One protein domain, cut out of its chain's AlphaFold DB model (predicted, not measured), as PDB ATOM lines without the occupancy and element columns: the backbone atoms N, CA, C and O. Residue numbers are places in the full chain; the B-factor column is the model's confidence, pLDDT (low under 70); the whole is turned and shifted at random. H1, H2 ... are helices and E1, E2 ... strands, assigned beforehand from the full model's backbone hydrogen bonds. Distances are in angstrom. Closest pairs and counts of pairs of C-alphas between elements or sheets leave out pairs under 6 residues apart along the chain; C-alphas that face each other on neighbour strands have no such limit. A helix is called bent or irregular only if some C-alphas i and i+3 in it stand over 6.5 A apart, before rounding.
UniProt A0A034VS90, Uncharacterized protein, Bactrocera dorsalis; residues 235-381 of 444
ATOM      1  N   TRP A 235      20.503  -3.248  18.328       58.09
ATOM      2  CA  TRP A 235      19.924  -2.419  19.380       58.09
ATOM      3  C   TRP A 235      21.005  -1.488  19.907       58.09
ATOM      4  O   TRP A 235      22.070  -1.949  20.316       58.09
ATOM      5  N   ILE A 236      20.724  -0.189  19.872       55.62
ATOM      6  CA  ILE A 236      21.603   0.848  20.411       55.62
ATOM      7  C   ILE A 236      21.001   1.422  21.691       55.62
ATOM      8  O   ILE A 236      19.811   1.739  21.744       55.62
ATOM      9  N   SER A 237      21.839   1.528  22.717       58.06
ATOM     10  CA  SER A 237      21.510   2.115  24.014       58.06
ATOM     11  C   SER A 237      22.073   3.525  24.113       58.06
ATOM     12  O   SER A 237      23.153   3.792  23.595       58.06
ATOM     13  N   ASN A 238      21.407   4.403  24.864       49.97
ATOM     14  CA  ASN A 238      22.002   5.687  25.265       49.97
ATOM     15  C   ASN A 238      23.050   5.546  26.385       49.97
ATOM     16  O   ASN A 238      23.691   6.529  26.746       49.97
ATOM     17  N   ASN A 239      23.203   4.356  26.968       53.34
ATOM     18  CA  ASN A 239      24.259   4.089  27.934       53.34
ATOM     19  C   ASN A 239      25.495   3.629  27.155       53.34
ATOM     20  O   ASN A 239      25.441   2.571  26.533       53.34
ATOM     21  N   ASN A 240      26.561   4.429  27.207       45.75
ATOM     22  CA  ASN A 240      27.787   4.390  26.391       45.75
ATOM     23  C   ASN A 240      28.529   3.040  26.227       45.75
ATOM     24  O   ASN A 240      29.533   3.024  25.529       45.75
ATOM     25  N   ASP A 241      28.069   1.923  26.799       48.34
ATOM     26  CA  ASP A 241      28.862   0.688  26.916       48.34
ATOM     27  C   ASP A 241      28.181  -0.606  26.428       48.34
ATOM     28  O   ASP A 241      28.774  -1.677  26.536       48.34
ATOM     29  N   GLU A 242      26.949  -0.588  25.900       53.06
ATOM     30  CA  GLU A 242      26.261  -1.850  25.557       53.06
ATOM     31  C   GLU A 242      25.620  -1.817  24.162       53.06
ATOM     32  O   GLU A 242      24.464  -1.424  23.991       53.06
ATOM     33  N   SER A 243      26.367  -2.294  23.158       51.97
ATOM     34  CA  SER A 243      25.794  -2.760  21.893       51.97
ATOM     35  C   SER A 243      25.421  -4.237  22.037       51.97
ATOM     36  O   SER A 243      26.228  -5.067  22.457       51.97
ATOM     37  N   ILE A 244      24.164  -4.579  21.746       52.53
ATOM     38  CA  ILE A 244      23.676  -5.958  21.875       52.53
ATOM     39  C   ILE A 244      23.264  -6.445  20.479       52.53
ATOM     40  O   ILE A 244      22.462  -5.770  19.818       52.53
ATOM     41  N   PRO A 245      23.778  -7.604  20.008       43.56
ATOM     42  CA  PRO A 245      23.334  -8.216  18.759       43.56
ATOM     43  C   PRO A 245      21.809  -8.302  18.721       43.56
ATOM     44  O   PRO A 245      21.201  -8.578  19.758       43.56
ATOM     45  N   ALA A 246      21.182  -8.077  17.558       52.06
ATOM     46  CA  ALA A 246      19.726  -8.108  17.424       52.06
ATOM     47  C   ALA A 246      19.131  -9.471  17.792       52.06
ATOM     48  O   ALA A 246      18.846 -10.326  16.964       52.06
ATOM     49  N   SER A 247      18.869  -9.633  19.075       47.00
ATOM     50  CA  SER A 247      17.961 -10.608  19.622       47.00
ATOM     51  C   SER A 247      17.350  -9.969  20.859       47.00
ATOM     52  O   SER A 247      18.074  -9.594  21.774       47.00
ATOM     53  N   LYS A 248      16.026  -9.763  20.810       56.06
ATOM     54  CA  LYS A 248      15.077  -9.755  21.951       56.06
ATOM     55  C   LYS A 248      13.605  -9.677  21.471       56.06
ATOM     56  O   LYS A 248      12.741  -9.124  22.123       56.06
ATOM     57  N   ARG A 249      13.340 -10.323  20.319       52.09
ATOM     58  CA  ARG A 249      12.047 -10.549  19.623       52.09
ATOM     59  C   ARG A 249      11.301  -9.311  19.113       52.09
ATOM     60  O   ARG A 249      10.446  -8.757  19.784       52.09
ATOM     61  N   LYS A 250      11.534  -8.997  17.836       52.00
ATOM     62  CA  LYS A 250      10.619  -8.215  16.997       52.00
ATOM     63  C   LYS A 250       9.738  -9.187  16.214       52.00
ATOM     64  O   LYS A 250      10.275 -10.089  15.564       52.00
ATOM     65  N   VAL A 251       8.417  -9.054  16.301       51.84
ATOM     66  CA  VAL A 251       7.487  -9.951  15.604       51.84
ATOM     67  C   VAL A 251       6.909  -9.230  14.396       51.84
ATOM     68  O   VAL A 251       6.156  -8.280  14.525       51.84
ATOM     69  N   LEU A 252       7.278  -9.687  13.200       50.12
ATOM     70  CA  LEU A 252       6.821  -9.070  11.950       50.12
ATOM     71  C   LEU A 252       5.412  -9.532  11.543       50.12
ATOM     72  O   LEU A 252       4.751  -8.852  10.762       50.12
ATOM     73  N   VAL A 253       4.949 -10.681  12.057       54.31
ATOM     74  CA  VAL A 253       3.600 -11.213  11.815       54.31
ATOM     75  C   VAL A 253       3.077 -11.932  13.067       54.31
ATOM     76  O   VAL A 253       3.748 -12.841  13.563       54.31
ATOM     77  N   PRO A 254       1.873 -11.595  13.560       65.44
ATOM     78  CA  PRO A 254       1.320 -12.200  14.767       65.44
ATOM     79  C   PRO A 254       0.856 -13.651  14.573       65.44
ATOM     80  O   PRO A 254       0.022 -13.933  13.707       65.44
ATOM     81  N   LYS A 255       1.378 -14.566  15.405       78.50
ATOM     82  CA  LYS A 255       1.119 -16.014  15.397       78.50
ATOM     83  C   LYS A 255       0.021 -16.417  16.380       78.50
ATOM     84  O   LYS A 255      -0.855 -17.200  16.010       78.50
ATOM     85  N   TYR A 256       0.078 -15.942  17.622       83.44
ATOM     86  CA  TYR A 256      -0.808 -16.408  18.692       83.44
ATOM     87  C   TYR A 256      -2.056 -15.541  18.847       83.44
ATOM     88  O   TYR A 256      -3.129 -16.105  19.061       83.44
ATOM     89  N   LYS A 257      -1.934 -14.212  18.693       82.62
ATOM     90  CA  LYS A 257      -3.050 -13.250  18.804       82.62
ATOM     91  C   LYS A 257      -3.926 -13.487  20.043       82.62
ATOM     92  O   LYS A 257      -5.151 -13.556  19.931       82.62
ATOM     93  N   LEU A 258      -3.298 -13.682  21.202       88.56
ATOM     94  CA  LEU A 258      -4.036 -13.862  22.451       88.56
ATOM     95  C   LEU A 258      -4.637 -12.526  22.893       88.56
ATOM     96  O   LEU A 258      -3.982 -11.490  22.797       88.56
ATOM     97  N   ASP A 259      -5.875 -12.555  23.380       90.06
ATOM     98  CA  ASP A 259      -6.484 -11.387  24.021       90.06
ATOM     99  C   ASP A 259      -5.861 -11.115  25.409       90.06
ATOM    100  O   ASP A 259      -5.061 -11.909  25.917       90.06
ATOM    101  N   ASP A 260      -6.209  -9.985  26.030       88.69
ATOM    102  CA  ASP A 260      -5.696  -9.610  27.357       88.69
ATOM    103  C   ASP A 260      -5.968 -10.702  28.406       88.69
ATOM    104  O   ASP A 260      -5.061 -11.159  29.099       88.69
ATOM    105  N   GLN A 261      -7.191 -11.237  28.458       91.12
ATOM    106  CA  GLN A 261      -7.563 -12.241  29.454       91.12
ATOM    107  C   GLN A 261      -6.787 -13.559  29.272       91.12
ATOM    108  O   GLN A 261      -6.344 -14.172  30.247       91.12
ATOM    109  N   GLN A 262      -6.604 -13.997  28.028       93.62
ATOM    110  CA  GLN A 262      -5.792 -15.157  27.667       93.62
ATOM    111  C   GLN A 262      -4.316 -14.929  28.004       93.62
ATOM    112  O   GLN A 262      -3.660 -15.832  28.531       93.62
ATOM    113  N   THR A 263      -3.807 -13.720  27.761       93.50
ATOM    114  CA  THR A 263      -2.442 -13.316  28.114       93.50
ATOM    115  C   THR A 263      -2.246 -13.342  29.627       93.50
ATOM    116  O   THR A 263      -1.299 -13.963  30.102       93.50
ATOM    117  N   GLN A 264      -3.193 -12.818  30.408       92.38
ATOM    118  CA  GLN A 264      -3.174 -12.880  31.874       92.38
ATOM    119  C   GLN A 264      -3.180 -14.319  32.411       92.38
ATOM    120  O   GLN A 264      -2.483 -14.652  33.376       92.38
ATOM    121  N   TRP A 265      -3.927 -15.229  31.781       94.56
ATOM    122  CA  TRP A 265      -3.853 -16.650  32.131       94.56
ATOM    123  C   TRP A 265      -2.501 -17.266  31.777       94.56
ATOM    124  O   TRP A 265      -1.988 -18.078  32.547       94.56
ATOM    125  N   LEU A 266      -1.896 -16.869  30.659       95.12
ATOM    126  CA  LEU A 266      -0.558 -17.315  30.289       95.12
ATOM    127  C   LEU A 266       0.505 -16.795  31.272       95.12
ATOM    128  O   LEU A 266       1.355 -17.579  31.693       95.12
ATOM    129  N   VAL A 267       0.412 -15.541  31.725       94.12
ATOM    130  CA  VAL A 267       1.264 -14.969  32.787       94.12
ATOM    131  C   VAL A 267       1.158 -15.807  34.064       94.12
ATOM    132  O   VAL A 267       2.174 -16.270  34.589       94.12
ATOM    133  N   LYS A 268      -0.067 -16.099  34.530       93.12
ATOM    134  CA  LYS A 268      -0.301 -16.946  35.717       93.12
ATOM    135  C   LYS A 268       0.239 -18.365  35.529       93.12
ATOM    136  O   LYS A 268       0.817 -18.930  36.457       93.12
ATOM    137  N   LEU A 269       0.092 -18.937  34.334       94.25
ATOM    138  CA  LEU A 269       0.610 -20.263  34.002       94.25
ATOM    139  C   LEU A 269       2.146 -20.315  34.047       94.25
ATOM    140  O   LEU A 269       2.699 -21.307  34.526       94.25
ATOM    141  N   VAL A 270       2.824 -19.273  33.560       94.06
ATOM    142  CA  VAL A 270       4.291 -19.188  33.524       94.06
ATOM    143  C   VAL A 270       4.857 -18.897  34.918       94.06
ATOM    144  O   VAL A 270       5.737 -19.628  35.374       94.06
ATOM    145  N   PHE A 271       4.327 -17.895  35.627       94.62
ATOM    146  CA  PHE A 271       4.995 -17.327  36.806       94.62
ATOM    147  C   PHE A 271       4.381 -17.661  38.168       94.62
ATOM    148  O   PHE A 271       5.111 -17.608  39.151       94.62
ATOM    149  N   SER A 272       3.094 -18.025  38.284       92.25
ATOM    150  CA  SER A 272       2.508 -18.256  39.621       92.25
ATOM    151  C   SER A 272       3.151 -19.473  40.302       92.25
ATOM    152  O   SER A 272       3.203 -20.554  39.707       92.25
ATOM    153  N   PRO A 273       3.611 -19.390  41.561       90.62
ATOM    154  CA  PRO A 273       4.137 -20.550  42.272       90.62
ATOM    155  C   PRO A 273       3.013 -21.461  42.786       90.62
ATOM    156  O   PRO A 273       3.274 -22.595  43.180       90.62
ATOM    157  N   LYS A 274       1.754 -20.995  42.796       92.88
ATOM    158  CA  LYS A 274       0.629 -21.696  43.421       92.88
ATOM    159  C   LYS A 274      -0.002 -22.701  42.447       92.88
ATOM    160  O   LYS A 274      -0.588 -22.293  41.438       92.88
ATOM    161  N   PRO A 275      -0.008 -24.014  42.761       92.75
ATOM    162  CA  PRO A 275      -0.537 -25.039  41.856       92.75
ATOM    163  C   PRO A 275      -2.006 -24.833  41.469       92.75
ATOM    164  O   PRO A 275      -2.385 -25.073  40.324       92.75
ATOM    165  N   ARG A 276      -2.836 -24.350  42.404       93.44
ATOM    166  CA  ARG A 276      -4.267 -24.110  42.168       93.44
ATOM    167  C   ARG A 276      -4.510 -23.008  41.134       93.44
ATOM    168  O   ARG A 276      -5.360 -23.174  40.264       93.44
ATOM    169  N   GLU A 277      -3.762 -21.911  41.213       91.62
ATOM    170  CA  GLU A 277      -3.867 -20.796  40.261       91.62
ATOM    171  C   GLU A 277      -3.376 -21.218  38.873       91.62
ATOM    172  O   GLU A 277      -4.062 -20.972  37.881       91.62
ATOM    173  N   LYS A 278      -2.254 -21.948  38.808       91.88
ATOM    174  CA  LYS A 278      -1.742 -22.539  37.562       91.88
ATOM    175  C   LYS A 278      -2.748 -23.480  36.902       91.88
ATOM    176  O   LYS A 278      -2.969 -23.393  35.696       91.88
ATOM    177  N   ALA A 279      -3.370 -24.371  37.676       93.12
ATOM    178  CA  ALA A 279      -4.365 -25.306  37.158       93.12
ATOM    179  C   ALA A 279      -5.598 -24.576  36.602       93.12
ATOM    180  O   ALA A 279      -6.034 -24.879  35.491       93.12
ATOM    181  N   ALA A 280      -6.114 -23.579  37.328       94.88
ATOM    182  CA  ALA A 280      -7.238 -22.765  36.871       94.88
ATOM    183  C   ALA A 280      -6.902 -21.996  35.581       94.88
ATOM    184  O   ALA A 280      -7.661 -22.052  34.616       94.88
ATOM    185  N   ALA A 281      -5.737 -21.343  35.527       93.62
ATOM    186  CA  ALA A 281      -5.271 -20.633  34.339       93.62
ATOM    187  C   ALA A 281      -5.121 -21.566  33.128       93.62
ATOM    188  O   ALA A 281      -5.551 -21.224  32.030       93.62
ATOM    189  N   LYS A 282      -4.587 -22.778  33.331       94.44
ATOM    190  CA  LYS A 282      -4.438 -23.792  32.280       94.44
ATOM    191  C   LYS A 282      -5.782 -24.247  31.711       94.44
ATOM    192  O   LYS A 282      -5.921 -24.316  30.495       94.44
ATOM    193  N   LEU A 283      -6.756 -24.549  32.573       95.06
ATOM    194  CA  LEU A 283      -8.100 -24.960  32.150       95.06
ATOM    195  C   LEU A 283      -8.789 -23.850  31.352       95.06
ATOM    196  O   LEU A 283      -9.295 -24.098  30.260       95.06
ATOM    197  N   ASN A 284      -8.739 -22.622  31.868       95.12
ATOM    198  CA  ASN A 284      -9.344 -21.468  31.217       95.12
ATOM    199  C   ASN A 284      -8.689 -21.176  29.861       95.12
ATOM    200  O   ASN A 284      -9.390 -21.044  28.859       95.12
ATOM    201  N   LEU A 285      -7.356 -21.154  29.799       94.81
ATOM    202  CA  LEU A 285      -6.619 -20.875  28.570       94.81
ATOM    203  C   LEU A 285      -6.862 -21.955  27.511       94.81
ATOM    204  O   LEU A 285      -7.241 -21.635  26.387       94.81
ATOM    205  N   PHE A 286      -6.718 -23.234  27.869       95.06
ATOM    206  CA  PHE A 286      -6.832 -24.343  26.912       95.06
ATOM    207  C   PHE A 286      -8.259 -24.564  26.409       95.06
ATOM    208  O   PHE A 286      -8.436 -25.165  25.359       95.06
ATOM    209  N   SER A 287      -9.269 -24.050  27.113       92.50
ATOM    210  CA  SER A 287     -10.650 -24.050  26.619       92.50
ATOM    211  C   SER A 287     -10.913 -23.018  25.514       92.50
ATOM    212  O   SER A 287     -11.903 -23.143  24.797       92.50
ATOM    213  N   LYS A 288     -10.051 -21.997  25.375       92.06
ATOM    214  CA  LYS A 288     -10.255 -20.869  24.449       92.06
ATOM    215  C   LYS A 288      -9.269 -20.813  23.281       92.06
ATOM    216  O   LYS A 288      -9.574 -20.176  22.276       92.06
ATOM    217  N   VAL A 289      -8.096 -21.438  23.398       92.19
ATOM    218  CA  VAL A 289      -7.066 -21.413  22.344       92.19
ATOM    219  C   VAL A 289      -7.115 -22.658  21.451       92.19
ATOM    220  O   VAL A 289      -7.578 -23.716  21.861       92.19
ATOM    221  N   LYS A 290      -6.611 -22.542  20.216       91.00
ATOM    222  CA  LYS A 290      -6.522 -23.659  19.256       91.00
ATOM    223  C   LYS A 290      -5.496 -24.708  19.704       91.00
ATOM    224  O   LYS A 290      -4.470 -24.352  20.283       91.00
ATOM    225  N   ASP A 291      -5.698 -25.970  19.322       89.12
ATOM    226  CA  ASP A 291      -4.804 -27.087  19.680       89.12
ATOM    227  C   ASP A 291      -3.332 -26.863  19.305       89.12
ATOM    228  O   ASP A 291      -2.440 -27.230  20.071       89.12
ATOM    229  N   SER A 292      -3.055 -26.216  18.170       87.88
ATOM    230  CA  SER A 292      -1.686 -25.871  17.763       87.88
ATOM    231  C   SER A 292      -0.990 -24.963  18.783       87.88
ATOM    232  O   SER A 292       0.151 -25.215  19.165       87.88
ATOM    233  N   ILE A 293      -1.704 -23.958  19.294       90.25
ATOM    234  CA  ILE A 293      -1.216 -23.041  20.331       90.25
ATOM    235  C   ILE A 293      -1.054 -23.788  21.660       90.25
ATOM    236  O   ILE A 293      -0.084 -23.567  22.382       90.25
ATOM    237  N   ILE A 294      -1.959 -24.720  21.980       92.50
ATOM    238  CA  ILE A 294      -1.863 -25.546  23.194       92.50
ATOM    239  C   ILE A 294      -0.562 -26.355  23.208       92.50
ATOM    240  O   ILE A 294       0.087 -26.439  24.254       92.50
ATOM    241  N   GLN A 295      -0.168 -26.955  22.081       91.56
ATOM    242  CA  GLN A 295       1.084 -27.718  21.996       91.56
ATOM    243  C   GLN A 295       2.318 -26.825  22.194       91.56
ATOM    244  O   GLN A 295       3.239 -27.190  22.935       91.56
ATOM    245  N   ASP A 296       2.306 -25.618  21.626       89.75
ATOM    246  CA  ASP A 296       3.369 -24.631  21.832       89.75
ATOM    247  C   ASP A 296       3.451 -24.188  23.303       89.75
ATOM    248  O   ASP A 296       4.536 -24.166  23.887       89.75
ATOM    249  N   ILE A 297       2.310 -23.922  23.953       93.19
ATOM    250  CA  ILE A 297       2.268 -23.549  25.375       93.19
ATOM    251  C   ILE A 297       2.772 -24.697  26.260       93.19
ATOM    252  O   ILE A 297       3.531 -24.458  27.199       93.19
ATOM    253  N   LYS A 298       2.381 -25.946  25.975       90.75
ATOM    254  CA  LYS A 298       2.828 -27.124  26.742       90.75
ATOM    255  C   LYS A 298       4.338 -27.329  26.661       90.75
ATOM    256  O   LYS A 298       4.932 -27.744  27.651       90.75
ATOM    257  N   SER A 299       4.938 -27.067  25.502       87.69
ATOM    258  CA  SER A 299       6.371 -27.274  25.296       87.69
ATOM    259  C   SER A 299       7.220 -26.096  25.784       87.69
ATOM    260  O   SER A 299       8.294 -26.318  26.340       87.69
ATOM    261  N   LYS A 300       6.780 -24.847  25.560       88.75
ATOM    262  CA  LYS A 300       7.598 -23.636  25.761       88.75
ATOM    263  C   LYS A 300       6.765 -22.413  26.190       88.75
ATOM    264  O   LYS A 300       6.878 -21.349  25.584       88.75
ATOM    265  N   SER A 301       5.969 -22.524  27.255       90.38
ATOM    266  CA  SER A 301       5.066 -21.457  27.743       90.38
ATOM    267  C   SER A 301       5.727 -20.079  27.907       90.38
ATOM    268  O   SER A 301       5.197 -19.089  27.408       90.38
ATOM    269  N   ALA A 302       6.909 -20.007  28.526       88.56
ATOM    270  CA  ALA A 302       7.656 -18.758  28.715       88.56
ATOM    271  C   ALA A 302       8.036 -18.088  27.381       88.56
ATOM    272  O   ALA A 302       7.991 -16.865  27.255       88.56
ATOM    273  N   LYS A 303       8.355 -18.886  26.351       85.75
ATOM    274  CA  LYS A 303       8.621 -18.367  25.005       85.75
ATOM    275  C   LYS A 303       7.331 -17.944  24.312       85.75
ATOM    276  O   LYS A 303       7.361 -16.945  23.607       85.75
ATOM    277  N   VAL A 304       6.225 -18.660  24.491       88.94
ATOM    278  CA  VAL A 304       4.931 -18.240  23.929       88.94
ATOM    279  C   VAL A 304       4.506 -16.895  24.514       88.94
ATOM    280  O   VAL A 304       4.085 -16.026  23.757       88.94
ATOM    281  N   LEU A 305       4.699 -16.680  25.820       90.62
ATOM    282  CA  LEU A 305       4.396 -15.403  26.468       90.62
ATOM    283  C   LEU A 305       5.229 -14.262  25.884       90.62
ATOM    284  O   LEU A 305       4.664 -13.263  25.458       90.62
ATOM    285  N   ALA A 306       6.550 -14.441  25.783       85.94
ATOM    286  CA  ALA A 306       7.433 -13.409  25.239       85.94
ATOM    287  C   ALA A 306       7.025 -13.041  23.807       85.94
ATOM    288  O   ALA A 306       6.941 -11.872  23.467       85.94
ATOM    289  N   GLN A 307       6.706 -14.045  22.984       82.94
ATOM    290  CA  GLN A 307       6.242 -13.806  21.620       82.94
ATOM    291  C   GLN A 307       4.879 -13.111  21.585       82.94
ATOM    292  O   GLN A 307       4.717 -12.194  20.799       82.94
ATOM    293  N   THR A 308       3.933 -13.500  22.440       86.88
ATOM    294  CA  THR A 308       2.602 -12.873  22.507       86.88
ATOM    295  C   THR A 308       2.702 -11.385  22.837       86.88
ATOM    296  O   THR A 308       2.054 -10.580  22.182       86.88
ATOM    297  N   LEU A 309       3.544 -11.002  23.803       85.50
ATOM    298  CA  LEU A 309       3.744  -9.587  24.135       85.50
ATOM    299  C   LEU A 309       4.443  -8.830  22.992       85.50
ATOM    300  O   LEU A 309       4.058  -7.708  22.679       85.50
ATOM    301  N   SER A 310       5.414  -9.460  22.322       76.62
ATOM    302  CA  SER A 310       6.074  -8.880  21.145       76.62
ATOM    303  C   SER A 310       5.168  -8.779  19.909       76.62
ATOM    304  O   SER A 310       5.470  -8.005  19.017       76.62
ATOM    305  N   GLU A 311       4.087  -9.560  19.807       73.44
ATOM    306  CA  GLU A 311       3.127  -9.493  18.687       73.44
ATOM    307  C   GLU A 311       2.265  -8.231  18.697       73.44
ATOM    308  O   GLU A 311       1.694  -7.877  17.667       73.44
ATOM    309  N   ILE A 312       2.132  -7.609  19.867       73.69
ATOM    310  CA  ILE A 312       1.278  -6.441  20.107       73.69
ATOM    311  C   ILE A 312       2.134  -5.159  20.171       73.69
ATOM    312  O   ILE A 312       1.588  -4.070  20.282       73.69
ATOM    313  N   ASP A 313       3.465  -5.282  20.061       68.81
ATOM    314  CA  ASP A 313       4.424  -4.171  20.139       68.81
ATOM    315  C   ASP A 313       4.262  -3.315  21.413       68.81
ATOM    316  O   ASP A 313       4.337  -2.089  21.379       68.81
ATOM    317  N   LEU A 314       4.056  -3.972  22.563       72.00
ATOM    318  CA  LEU A 314       3.923  -3.292  23.855       72.00
ATOM    319  C   LEU A 314       5.219  -2.568  24.260       72.00
ATOM    320  O   LEU A 314       6.319  -3.127  24.193       72.00
ATOM    321  N   SER A 315       5.070  -1.349  24.776       74.19
ATOM    322  CA  SER A 315       6.127  -0.600  25.458       74.19
ATOM    323  C   SER A 315       6.568  -1.288  26.757       74.19
ATOM    324  O   SER A 315       5.882  -2.153  27.301       74.19
ATOM    325  N   GLN A 316       7.723  -0.893  27.304       78.19
ATOM    326  CA  GLN A 316       8.202  -1.424  28.587       78.19
ATOM    327  C   GLN A 316       7.202  -1.184  29.725       78.19
ATOM    328  O   GLN A 316       7.000  -2.083  30.534       78.19
ATOM    329  N   ASP A 317       6.565  -0.011  29.768       81.38
ATOM    330  CA  ASP A 317       5.519   0.304  30.745       81.38
ATOM    331  C   ASP A 317       4.328  -0.642  30.623       81.38
ATOM    332  O   ASP A 317       3.866  -1.196  31.617       81.38
ATOM    333  N   GLU A 318       3.870  -0.891  29.398       83.06
ATOM    334  CA  GLU A 318       2.754  -1.799  29.150       83.06
ATOM    335  C   GLU A 318       3.120  -3.250  29.468       83.06
ATOM    336  O   GLU A 318       2.322  -3.960  30.071       83.06
ATOM    337  N   VAL A 319       4.342  -3.695  29.155       87.06
ATOM    338  CA  VAL A 319       4.833  -5.026  29.548       87.06
ATOM    339  C   VAL A 319       4.838  -5.168  31.070       87.06
ATOM    340  O   VAL A 319       4.361  -6.175  31.596       87.06
ATOM    341  N   LEU A 320       5.344  -4.167  31.793       88.38
ATOM    342  CA  LEU A 320       5.332  -4.161  33.255       88.38
ATOM    343  C   LEU A 320       3.899  -4.176  33.795       88.38
ATOM    344  O   LEU A 320       3.600  -4.958  34.696       88.38
ATOM    345  N   ALA A 321       3.005  -3.369  33.222       87.06
ATOM    346  CA  ALA A 321       1.605  -3.322  33.615       87.06
ATOM    347  C   ALA A 321       0.920  -4.681  33.413       87.06
ATOM    348  O   ALA A 321       0.289  -5.179  34.342       87.06
ATOM    349  N   VAL A 322       1.115  -5.327  32.260       89.12
ATOM    350  CA  VAL A 322       0.554  -6.651  31.948       89.12
ATOM    351  C   VAL A 322       1.054  -7.724  32.914       89.12
ATOM    352  O   VAL A 322       0.294  -8.616  33.288       89.12
ATOM    353  N   LEU A 323       2.324  -7.667  33.322       90.19
ATOM    354  CA  LEU A 323       2.914  -8.680  34.199       90.19
ATOM    355  C   LEU A 323       2.599  -8.467  35.679       90.19
ATOM    356  O   LEU A 323       2.456  -9.447  36.411       90.19
ATOM    357  N   PHE A 324       2.561  -7.212  36.123       89.06
ATOM    358  CA  PHE A 324       2.538  -6.864  37.542       89.06
ATOM    359  C   PHE A 324       1.209  -6.290  38.018       89.06
ATOM    360  O   PHE A 324       0.984  -6.267  39.218       89.06
ATOM    361  N   THR A 325       0.319  -5.842  37.138       82.50
ATOM    362  CA  THR A 325      -0.954  -5.243  37.559       82.50
ATOM    363  C   THR A 325      -2.059  -6.289  37.504       82.50
ATOM    364  O   THR A 325      -2.355  -6.833  36.443       82.50
ATOM    365  N   ASP A 326      -2.676  -6.595  38.648       73.00
ATOM    366  CA  ASP A 326      -3.861  -7.464  38.668       73.00
ATOM    367  C   ASP A 326      -5.123  -6.684  38.255       73.00
ATOM    368  O   ASP A 326      -5.135  -5.458  38.187       73.00
ATOM    369  N   ILE A 327      -6.239  -7.391  38.073       67.25
ATOM    370  CA  ILE A 327      -7.569  -6.854  37.719       67.25
ATOM    371  C   ILE A 327      -8.045  -5.761  38.702       67.25
ATOM    372  O   ILE A 327      -8.936  -4.972  38.393       67.25
ATOM    373  N   ARG A 328      -7.465  -5.714  39.909       69.31
ATOM    374  CA  ARG A 328      -7.741  -4.709  40.948       69.31
ATOM    375  C   ARG A 328      -6.852  -3.462  40.867       69.31
ATOM    376  O   ARG A 328      -6.951  -2.615  41.745       69.31
ATOM    377  N   ASN A 329      -6.006  -3.350  39.842       70.06
ATOM    378  CA  ASN A 329      -4.987  -2.309  39.687       70.06
ATOM    379  C   ASN A 329      -3.954  -2.253  40.827       70.06
ATOM    380  O   ASN A 329      -3.362  -1.210  41.087       70.06
ATOM    381  N   GLU A 330      -3.717  -3.379  41.499       79.31
ATOM    382  CA  GLU A 330      -2.633  -3.509  42.472       79.31
ATOM    383  C   GLU A 330      -1.384  -4.046  41.762       79.31
ATOM    384  O   GLU A 330      -1.432  -5.106  41.133       79.31
ATOM    385  N   SER A 331      -0.273  -3.311  41.857       85.25
ATOM    386  CA  SER A 331       1.010  -3.694  41.267       85.25
ATOM    387  C   SER A 331       1.749  -4.674  42.183       85.25
ATOM    388  O   SER A 331       2.311  -4.299  43.214       85.25
ATOM    389  N   GLN A 332       1.738  -5.955  41.823       90.06
ATOM    390  CA  GLN A 332       2.309  -7.051  42.591       90.06
ATOM    391  C   GLN A 332       3.043  -8.054  41.690       90.06
ATOM    392  O   GLN A 332       2.587  -8.428  40.614       90.06
ATOM    393  N   CYS A 333       4.179  -8.569  42.161       90.06
ATOM    394  CA  CYS A 333       4.903  -9.631  41.470       90.06
ATOM    395  C   CYS A 333       4.078 -10.932  41.399       90.06
ATOM    396  O   CYS A 333       3.769 -11.499  42.455       90.06
ATOM    397  N   PRO A 334       3.801 -11.492  40.200       89.69
ATOM    398  CA  PRO A 334       2.982 -12.699  40.056       89.69
ATOM    399  C   PRO A 334       3.664 -13.953  40.619       89.69
ATOM    400  O   PRO A 334       2.999 -14.958  40.864       89.69
ATOM    401  N   ASN A 335       4.986 -13.906  40.832       92.06
ATOM    402  CA  ASN A 335       5.733 -15.016  41.411       92.06
ATOM    403  C   ASN A 335       5.849 -14.934  42.942       92.06
ATOM    404  O   ASN A 335       5.505 -15.887  43.625       92.06
ATOM    405  N   CYS A 336       6.350 -13.833  43.509       89.25
ATOM    406  CA  CYS A 336       6.617 -13.759  44.956       89.25
ATOM    407  C   CYS A 336       5.602 -12.933  45.752       89.25
ATOM    408  O   CYS A 336       5.679 -12.913  46.977       89.25
ATOM    409  N   GLY A 337       4.655 -12.263  45.093       85.62
ATOM    410  CA  GLY A 337       3.637 -11.467  45.773       85.62
ATOM    411  C   GLY A 337       4.155 -10.157  46.380       85.62
ATOM    412  O   GLY A 337       3.469  -9.545  47.193       85.62
ATOM    413  N   THR A 338       5.361  -9.712  46.036       87.06
ATOM    414  CA  THR A 338       5.890  -8.423  46.501       87.06
ATOM    415  C   THR A 338       5.148  -7.279  45.814       87.06
ATOM    416  O   THR A 338       4.990  -7.323  44.595       87.06
ATOM    417  N   GLN A 339       4.683  -6.287  46.578       86.62
ATOM    418  CA  GLN A 339       4.117  -5.053  46.023       86.62
ATOM    419  C   GLN A 339       5.221  -4.212  45.378       86.62
ATOM    420  O   GLN A 339       6.341  -4.166  45.885       86.62
ATOM    421  N   LEU A 340       4.900  -3.594  44.248       84.25
ATOM    422  CA  LEU A 340       5.848  -2.907  43.383       84.25
ATOM    423  C   LEU A 340       5.359  -1.502  43.058       84.25
ATOM    424  O   LEU A 340       4.203  -1.321  42.691       84.25
ATOM    425  N   GLU A 341       6.271  -0.540  43.096       81.62
ATOM    426  CA  GLU A 341       6.093   0.751  42.434       81.62
ATOM    427  C   GLU A 341       6.709   0.637  41.034       81.62
ATOM    428  O   GLU A 341       7.895   0.335  40.884       81.62
ATOM    429  N   LEU A 342       5.880   0.787  39.995       78.25
ATOM    430  CA  LEU A 342       6.274   0.592  38.593       78.25
ATOM    431  C   LEU A 342       6.909   1.855  37.989       78.25
ATOM    432  O   LEU A 342       6.568   2.264  36.883       78.25
ATOM    433  N   ASP A 343       7.865   2.448  38.700       73.06
ATOM    434  CA  ASP A 343       8.598   3.633  38.249       73.06
ATOM    435  C   ASP A 343       9.799   3.258  37.348       73.06
ATOM    436  O   ASP A 343       9.944   2.123  36.875       73.06
ATOM    437  N   ASN A 344      10.685   4.222  37.065       66.38
ATOM    438  CA  ASN A 344      11.885   4.015  36.238       66.38
ATOM    439  C   ASN A 344      12.867   2.979  36.818       66.38
ATOM    440  O   ASN A 344      13.575   2.315  36.057       66.38
ATOM    441  N   ALA A 345      12.912   2.848  38.144       73.19
ATOM    442  CA  ALA A 345      13.679   1.828  38.847       73.19
ATOM    443  C   ALA A 345      12.732   1.039  39.749       73.19
ATOM    444  O   ALA A 345      12.112   1.600  40.647       73.19
ATOM    445  N   ILE A 346      12.624  -0.265  39.502       82.25
ATOM    446  CA  ILE A 346      11.711  -1.140  40.234       82.25
ATOM    447  C   ILE A 346      12.517  -1.881  41.293       82.25
ATOM    448  O   ILE A 346      13.340  -2.742  40.967       82.25
ATOM    449  N   TYR A 347      12.281  -1.562  42.563       82.88
ATOM    450  CA  TYR A 347      12.923  -2.244  43.684       82.88
ATOM    451  C   TYR A 347      12.321  -3.630  43.876       82.88
ATOM    452  O   TYR A 347      11.181  -3.785  44.314       82.88
ATOM    453  N   HIS A 348      13.092  -4.663  43.546       85.94
ATOM    454  CA  HIS A 348      12.631  -6.037  43.653       85.94
ATOM    455  C   HIS A 348      13.809  -7.003  43.720       85.94
ATOM    456  O   HIS A 348      14.738  -6.945  42.920       85.94
ATOM    457  N   ARG A 349      13.743  -7.975  44.635       84.38
ATOM    458  CA  ARG A 349      14.766  -9.027  44.733       84.38
ATOM    459  C   ARG A 349      14.795  -9.882  43.467       84.38
ATOM    460  O   ARG A 349      13.754 -10.124  42.860       84.38
ATOM    461  N   ARG A 350      15.962 -10.398  43.087       84.62
ATOM    462  CA  ARG A 350      16.082 -11.256  41.902       84.62
ATOM    463  C   ARG A 350      15.090 -12.426  41.987       84.62
ATOM    464  O   ARG A 350      15.024 -13.120  43.000       84.62
ATOM    465  N   CYS A 351      14.262 -12.591  40.957       88.75
ATOM    466  CA  CYS A 351      13.248 -13.640  40.886       88.75
ATOM    467  C   CYS A 351      13.046 -14.090  39.429       88.75
ATOM    468  O   CYS A 351      13.398 -13.333  38.524       88.75
ATOM    469  N   PRO A 352      12.409 -15.252  39.181       90.19
ATOM    470  CA  PRO A 352      12.214 -15.777  37.828       90.19
ATOM    471  C   PRO A 352      11.529 -14.811  36.852       90.19
ATOM    472  O   PRO A 352      11.787 -14.871  35.657       90.19
ATOM    473  N   VAL A 353      10.668 -13.911  37.344       91.25
ATOM    474  CA  VAL A 353      10.031 -12.873  36.510       91.25
ATOM    475  C   VAL A 353      11.056 -11.830  36.065       91.25
ATOM    476  O   VAL A 353      11.053 -11.429  34.906       91.25
ATOM    477  N   MET A 354      11.960 -11.424  36.963       90.38
ATOM    478  CA  MET A 354      13.023 -10.458  36.662       90.38
ATOM    479  C   MET A 354      14.051 -11.052  35.701       90.38
ATOM    480  O   MET A 354      14.416 -10.398  34.731       90.38
ATOM    481  N   ASP A 355      14.456 -12.307  35.919       88.62
ATOM    482  CA  ASP A 355      15.360 -13.015  35.006       88.62
ATOM    483  C   ASP A 355      14.760 -13.117  33.598       88.62
ATOM    484  O   ASP A 355      15.420 -12.810  32.608       88.62
ATOM    485  N   TRP A 356      13.476 -13.468  33.516       90.62
ATOM    486  CA  TRP A 356      12.755 -13.558  32.249       90.62
ATOM    487  C   TRP A 356      12.622 -12.198  31.543       90.62
ATOM    488  O   TRP A 356      12.763 -12.125  30.321       90.62
ATOM    489  N   LEU A 357      12.393 -11.114  32.294       88.31
ATOM    490  CA  LEU A 357      12.358  -9.748  31.761       88.31
ATOM    491  C   LEU A 357      13.714  -9.317  31.193       88.31
ATOM    492  O   LEU A 357      13.754  -8.729  30.116       88.31
ATOM    493  N   VAL A 358      14.816  -9.637  31.873       85.44
ATOM    494  CA  VAL A 358      16.178  -9.361  31.382       85.44
ATOM    495  C   VAL A 358      16.499 -10.194  30.134       85.44
ATOM    496  O   VAL A 358      17.120  -9.693  29.191       85.44
ATOM    497  N   GLU A 359      16.063 -11.459  30.100       82.06
ATOM    498  CA  GLU A 359      16.306 -12.377  28.981       82.06
ATOM    499  C   GLU A 359      15.552 -11.961  27.710       82.06
ATOM    500  O   GLU A 359      16.116 -11.989  26.613       82.06
ATOM    501  N   HIS A 360      14.277 -11.584  27.833       78.62
ATOM    502  CA  HIS A 360      13.403 -11.384  26.675       78.62
ATOM    503  C   HIS A 360      13.094  -9.928  26.338       78.62
ATOM    504  O   HIS A 360      12.677  -9.672  25.213       78.62
ATOM    505  N   PHE A 361      13.322  -8.994  27.258       77.75
ATOM    506  CA  PHE A 361      13.039  -7.571  27.075       77.75
ATOM    507  C   PHE A 361      14.261  -6.716  27.452       77.75
ATOM    508  O   PHE A 361      15.300  -7.213  27.899       77.75
ATOM    509  N   PHE A 362      14.170  -5.406  27.220       76.56
ATOM    510  CA  PHE A 362      15.266  -4.452  27.434       76.56
ATOM    511  C   PHE A 362      15.342  -3.974  28.889       76.56
ATOM    512  O   PHE A 362      15.206  -2.788  29.177       76.56
ATOM    513  N   PHE A 363      15.538  -4.904  29.819       81.56
ATOM    514  CA  PHE A 363      15.762  -4.592  31.229       81.56
ATOM    515  C   PHE A 363      17.159  -5.023  31.671       81.56
ATOM    516  O   PHE A 363      17.691  -6.027  31.197       81.56
ATOM    517  N   LYS A 364      17.728  -4.279  32.623       84.94
ATOM    518  CA  LYS A 364      18.974  -4.615  33.317       84.94
ATOM    519  C   LYS A 364      18.687  -4.774  34.800       84.94
ATOM    520  O   LYS A 364      18.031  -3.926  35.395       84.94
ATOM    521  N   PHE A 365      19.181  -5.851  35.391       84.25
ATOM    522  CA  PHE A 365      19.085  -6.060  36.830       84.25
ATOM    523  C   PHE A 365      20.396  -5.632  37.497       84.25
ATOM    524  O   PHE A 365      21.464  -6.095  37.102       84.25
ATOM    525  N   ASP A 366      20.312  -4.733  38.474       83.56
ATOM    526  CA  ASP A 366      21.425  -4.338  39.341       83.56
ATOM    527  C   ASP A 366      21.368  -5.208  40.604       83.56
ATOM    528  O   ASP A 366      20.476  -5.050  41.444       83.56
ATOM    529  N   GLU A 367      22.287  -6.173  40.706       80.81
ATOM    530  CA  GLU A 367      22.332  -7.106  41.835       80.81
ATOM    531  C   GLU A 367      22.697  -6.430  43.154       80.81
ATOM    532  O   GLU A 367      22.154  -6.806  44.192       80.81
ATOM    533  N   GLU A 368      23.578  -5.426  43.121       79.31
ATOM    534  CA  GLU A 368      24.057  -4.740  44.323       79.31
ATOM    535  C   GLU A 368      22.943  -3.914  44.961       79.31
ATOM    536  O   GLU A 368      22.780  -3.900  46.182       79.31
ATOM    537  N   LYS A 369      22.141  -3.247  44.125       77.31
ATOM    538  CA  LYS A 369      21.042  -2.391  44.583       77.31
ATOM    539  C   LYS A 369      19.688  -3.100  44.630       77.31
ATOM    540  O   LYS A 369      18.728  -2.529  45.145       77.31
ATOM    541  N   GLY A 370      19.596  -4.325  44.111       80.25
ATOM    542  CA  GLY A 370      18.365  -5.116  44.091       80.25
ATOM    543  C   GLY A 370      17.239  -4.447  43.302       80.25
ATOM    544  O   GLY A 370      16.103  -4.386  43.780       80.25
ATOM    545  N   LEU A 371      17.561  -3.907  42.125       85.62
ATOM    546  CA  LEU A 371      16.621  -3.142  41.307       85.62
ATOM    547  C   LEU A 371      16.646  -3.556  39.835       85.62
ATOM    548  O   LEU A 371      17.684  -3.913  39.278       85.62
ATOM    549  N   LEU A 372      15.476  -3.500  39.203       83.75
ATOM    550  CA  LEU A 372      15.314  -3.655  37.763       83.75
ATOM    551  C   LEU A 372      15.271  -2.263  37.121       83.75
ATOM    552  O   LEU A 372      14.399  -1.451  37.434       83.75
ATOM    553  N   MET A 373      16.207  -1.999  36.216       81.50
ATOM    554  CA  MET A 373      16.299  -0.763  35.443       81.50
ATOM    555  C   MET A 373      15.818  -0.984  34.019       81.50
ATOM    556  O   MET A 373      16.162  -1.973  33.364       81.50
ATOM    557  N   ARG A 374      15.075  -0.006  33.514       78.88
ATOM    558  CA  ARG A 374      14.704   0.080  32.104       78.88
ATOM    559  C   ARG A 374      15.927   0.471  31.280       78.88
ATOM    560  O   ARG A 374      16.604   1.446  31.604       78.88
ATOM    561  N   GLN A 375      16.202  -0.257  30.203       72.19
ATOM    562  CA  GLN A 375      17.179   0.173  29.207       72.19
ATOM    563  C   GLN A 375      16.447   0.902  28.082       72.19
ATOM    564  O   GLN A 375      15.535   0.345  27.470       72.19
ATOM    565  N   LYS A 376      16.848   2.145  27.802       65.31
ATOM    566  CA  LYS A 376      16.404   2.855  26.599       65.31
ATOM    567  C   LYS A 376      17.172   2.290  25.414       65.31
ATOM    568  O   LYS A 376      18.383   2.475  25.348       65.31
ATOM    569  N   MET A 377      16.471   1.595  24.527       62.50
ATOM    570  CA  MET A 377      17.061   0.904  23.384       62.50
ATOM    571  C   MET A 377      16.307   1.270  22.108       62.50
ATOM    572  O   MET A 377      15.078   1.302  22.101       62.50
ATOM    573  N   MET A 378      17.038   1.527  21.026       59.22
ATOM    574  CA  MET A 378      16.484   1.811  19.701       59.22
ATOM    575  C   MET A 378      16.922   0.722  18.720       59.22
ATOM    576  O   MET A 378      18.093   0.347  18.683       59.22
ATOM    577  N   TYR A 379      15.972   0.188  17.946       57.75
ATOM    578  CA  TYR A 379      16.250  -0.826  16.930       57.75
ATOM    579  C   TYR A 379      16.650  -0.173  15.615       57.75
ATOM    580  O   TYR A 379      15.913   0.655  15.083       57.75
ATOM    581  N   LEU A 380      17.770  -0.625  15.064       53.75
ATOM    582  CA  LEU A 380      18.237  -0.271  13.735       53.75
ATOM    583  C   LEU A 380      18.121  -1.484  12.820       53.75
ATOM    584  O   LEU A 380      18.819  -2.482  13.017       53.75
ATOM    585  N   ASP A 381      17.268  -1.402  11.804       50.75
ATOM    586  CA  ASP A 381      17.198  -2.433  10.769       50.75
ATOM    587  C   ASP A 381      18.404  -2.374   9.810       50.75
ATOM    588  O   ASP A 381      19.203  -1.437   9.814       50.75
TER     589      ASP A 381
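Overview. This is residues 235 to 381 of the 444 residues of an uncharacterized protein of Bactrocera dorsalis (UniProt A0A034VS90). A cluster of helices makes one end, the hairpin H1 and H2 with arm H3b of the bent helix H3 packed on H1; a small sheet, E2, E4 and E3, with H5 packed on one face, makes the other end, and H4 and H5 lie in the middle. Strand E4 runs on into E5, which pairs with E1 in a two-strand ribbon, and a long link crosses from E1 to H1. The 147 printed residues hold five named helices and five named strands, in the order E1 H1 H2 H3 H4 E2 H5 E3 E4 E5. Both sheets, E2 E4 E3 and E1 E5, are antiparallel, and the class is mixed, helices and strands. The whole is compact, with a radius of gyration of the C-alphas of 15.6 A and spans of 48 by 36 by 24 A.

Arrangement. Begin with E1, residues 235 to 237, the antiparallel neighbour of E5, residues 377 to 380; N 236 and O 378 are 2.9 A apart, within hydrogen-bond range. Next look at the hub, H1, residues 260 to 271: it forms a helical hairpin with H2, residues 275 to 288, and they touch at Trp 265 and Ala 281, the closest C-alphas, 4.8 A apart. By its hydrogen bonds H3, residues 291 to 311, was assigned as one helix, but it is bent, with C-alphas 299 and 302 9.3 A apart; its arms are H3a, residues 291 to 299, and H3b, residues 302 to 311. H3b touches H1 at a shallow tilt of 30 degrees, opposite ways, the closest C-alphas being those of Val 270 and Ala 302, 5.9 A apart. H4, residues 316 to 324, only just touches H1, with 3 pairs of C-alphas within 8 A, the closest those of Val 267 and Leu 323, 6.7 A apart. E2, residues 345 to 347, is the antiparallel neighbour of E4, residues 371 to 374, with N 346 and O 372 3.0 A apart. E4 forms a hairpin with E3, residues 363 to 366, with N 373 and O 364 2.8 A apart. H5, residues 352 to 360, is on this sheet at a height of 7.6 A, over E3 and along the strands at 17 degrees on the local plane; its closest C-alpha pair with E3 is Val 358 and Lys 364, 5.8 A apart. E2, H5 and E3 make a split strand-helix-strand unit, two strands running the same way with E4 between them, its crossover right-handed. Every O i to N i+4 pair is within hydrogen-bond range in H1, H3a, H3b, H4 and H5, and 9 of 10 in H2.

Along the chain. Find C-alpha 235 at (19.924, -2.419, 19.380), where E1 begins. From C-alpha 260 at (-5.696, -9.610, 27.357) H1 runs 16.2 A, and H2 then runs 20.4 A; H3a and H3b measure 12.5 A and 14.4 A, H4 11.9 A and H5 12.0 A. E5 ends at C-alpha 380, (18.237, -0.271, 13.735).

Size, cuts and confidence. The C-alphas farthest apart, those of Asn 240 and Ser 287, are 47.8 A apart, and the printed part has no cut. The links from E1 to H1 and from H4 to E2 are long, with 22 and 20 residues. The mean pLDDT of the printed part is 80.3; look for values under 70 at residues 235 to 254, 313, 327 to 328, 344 and 376 to 381.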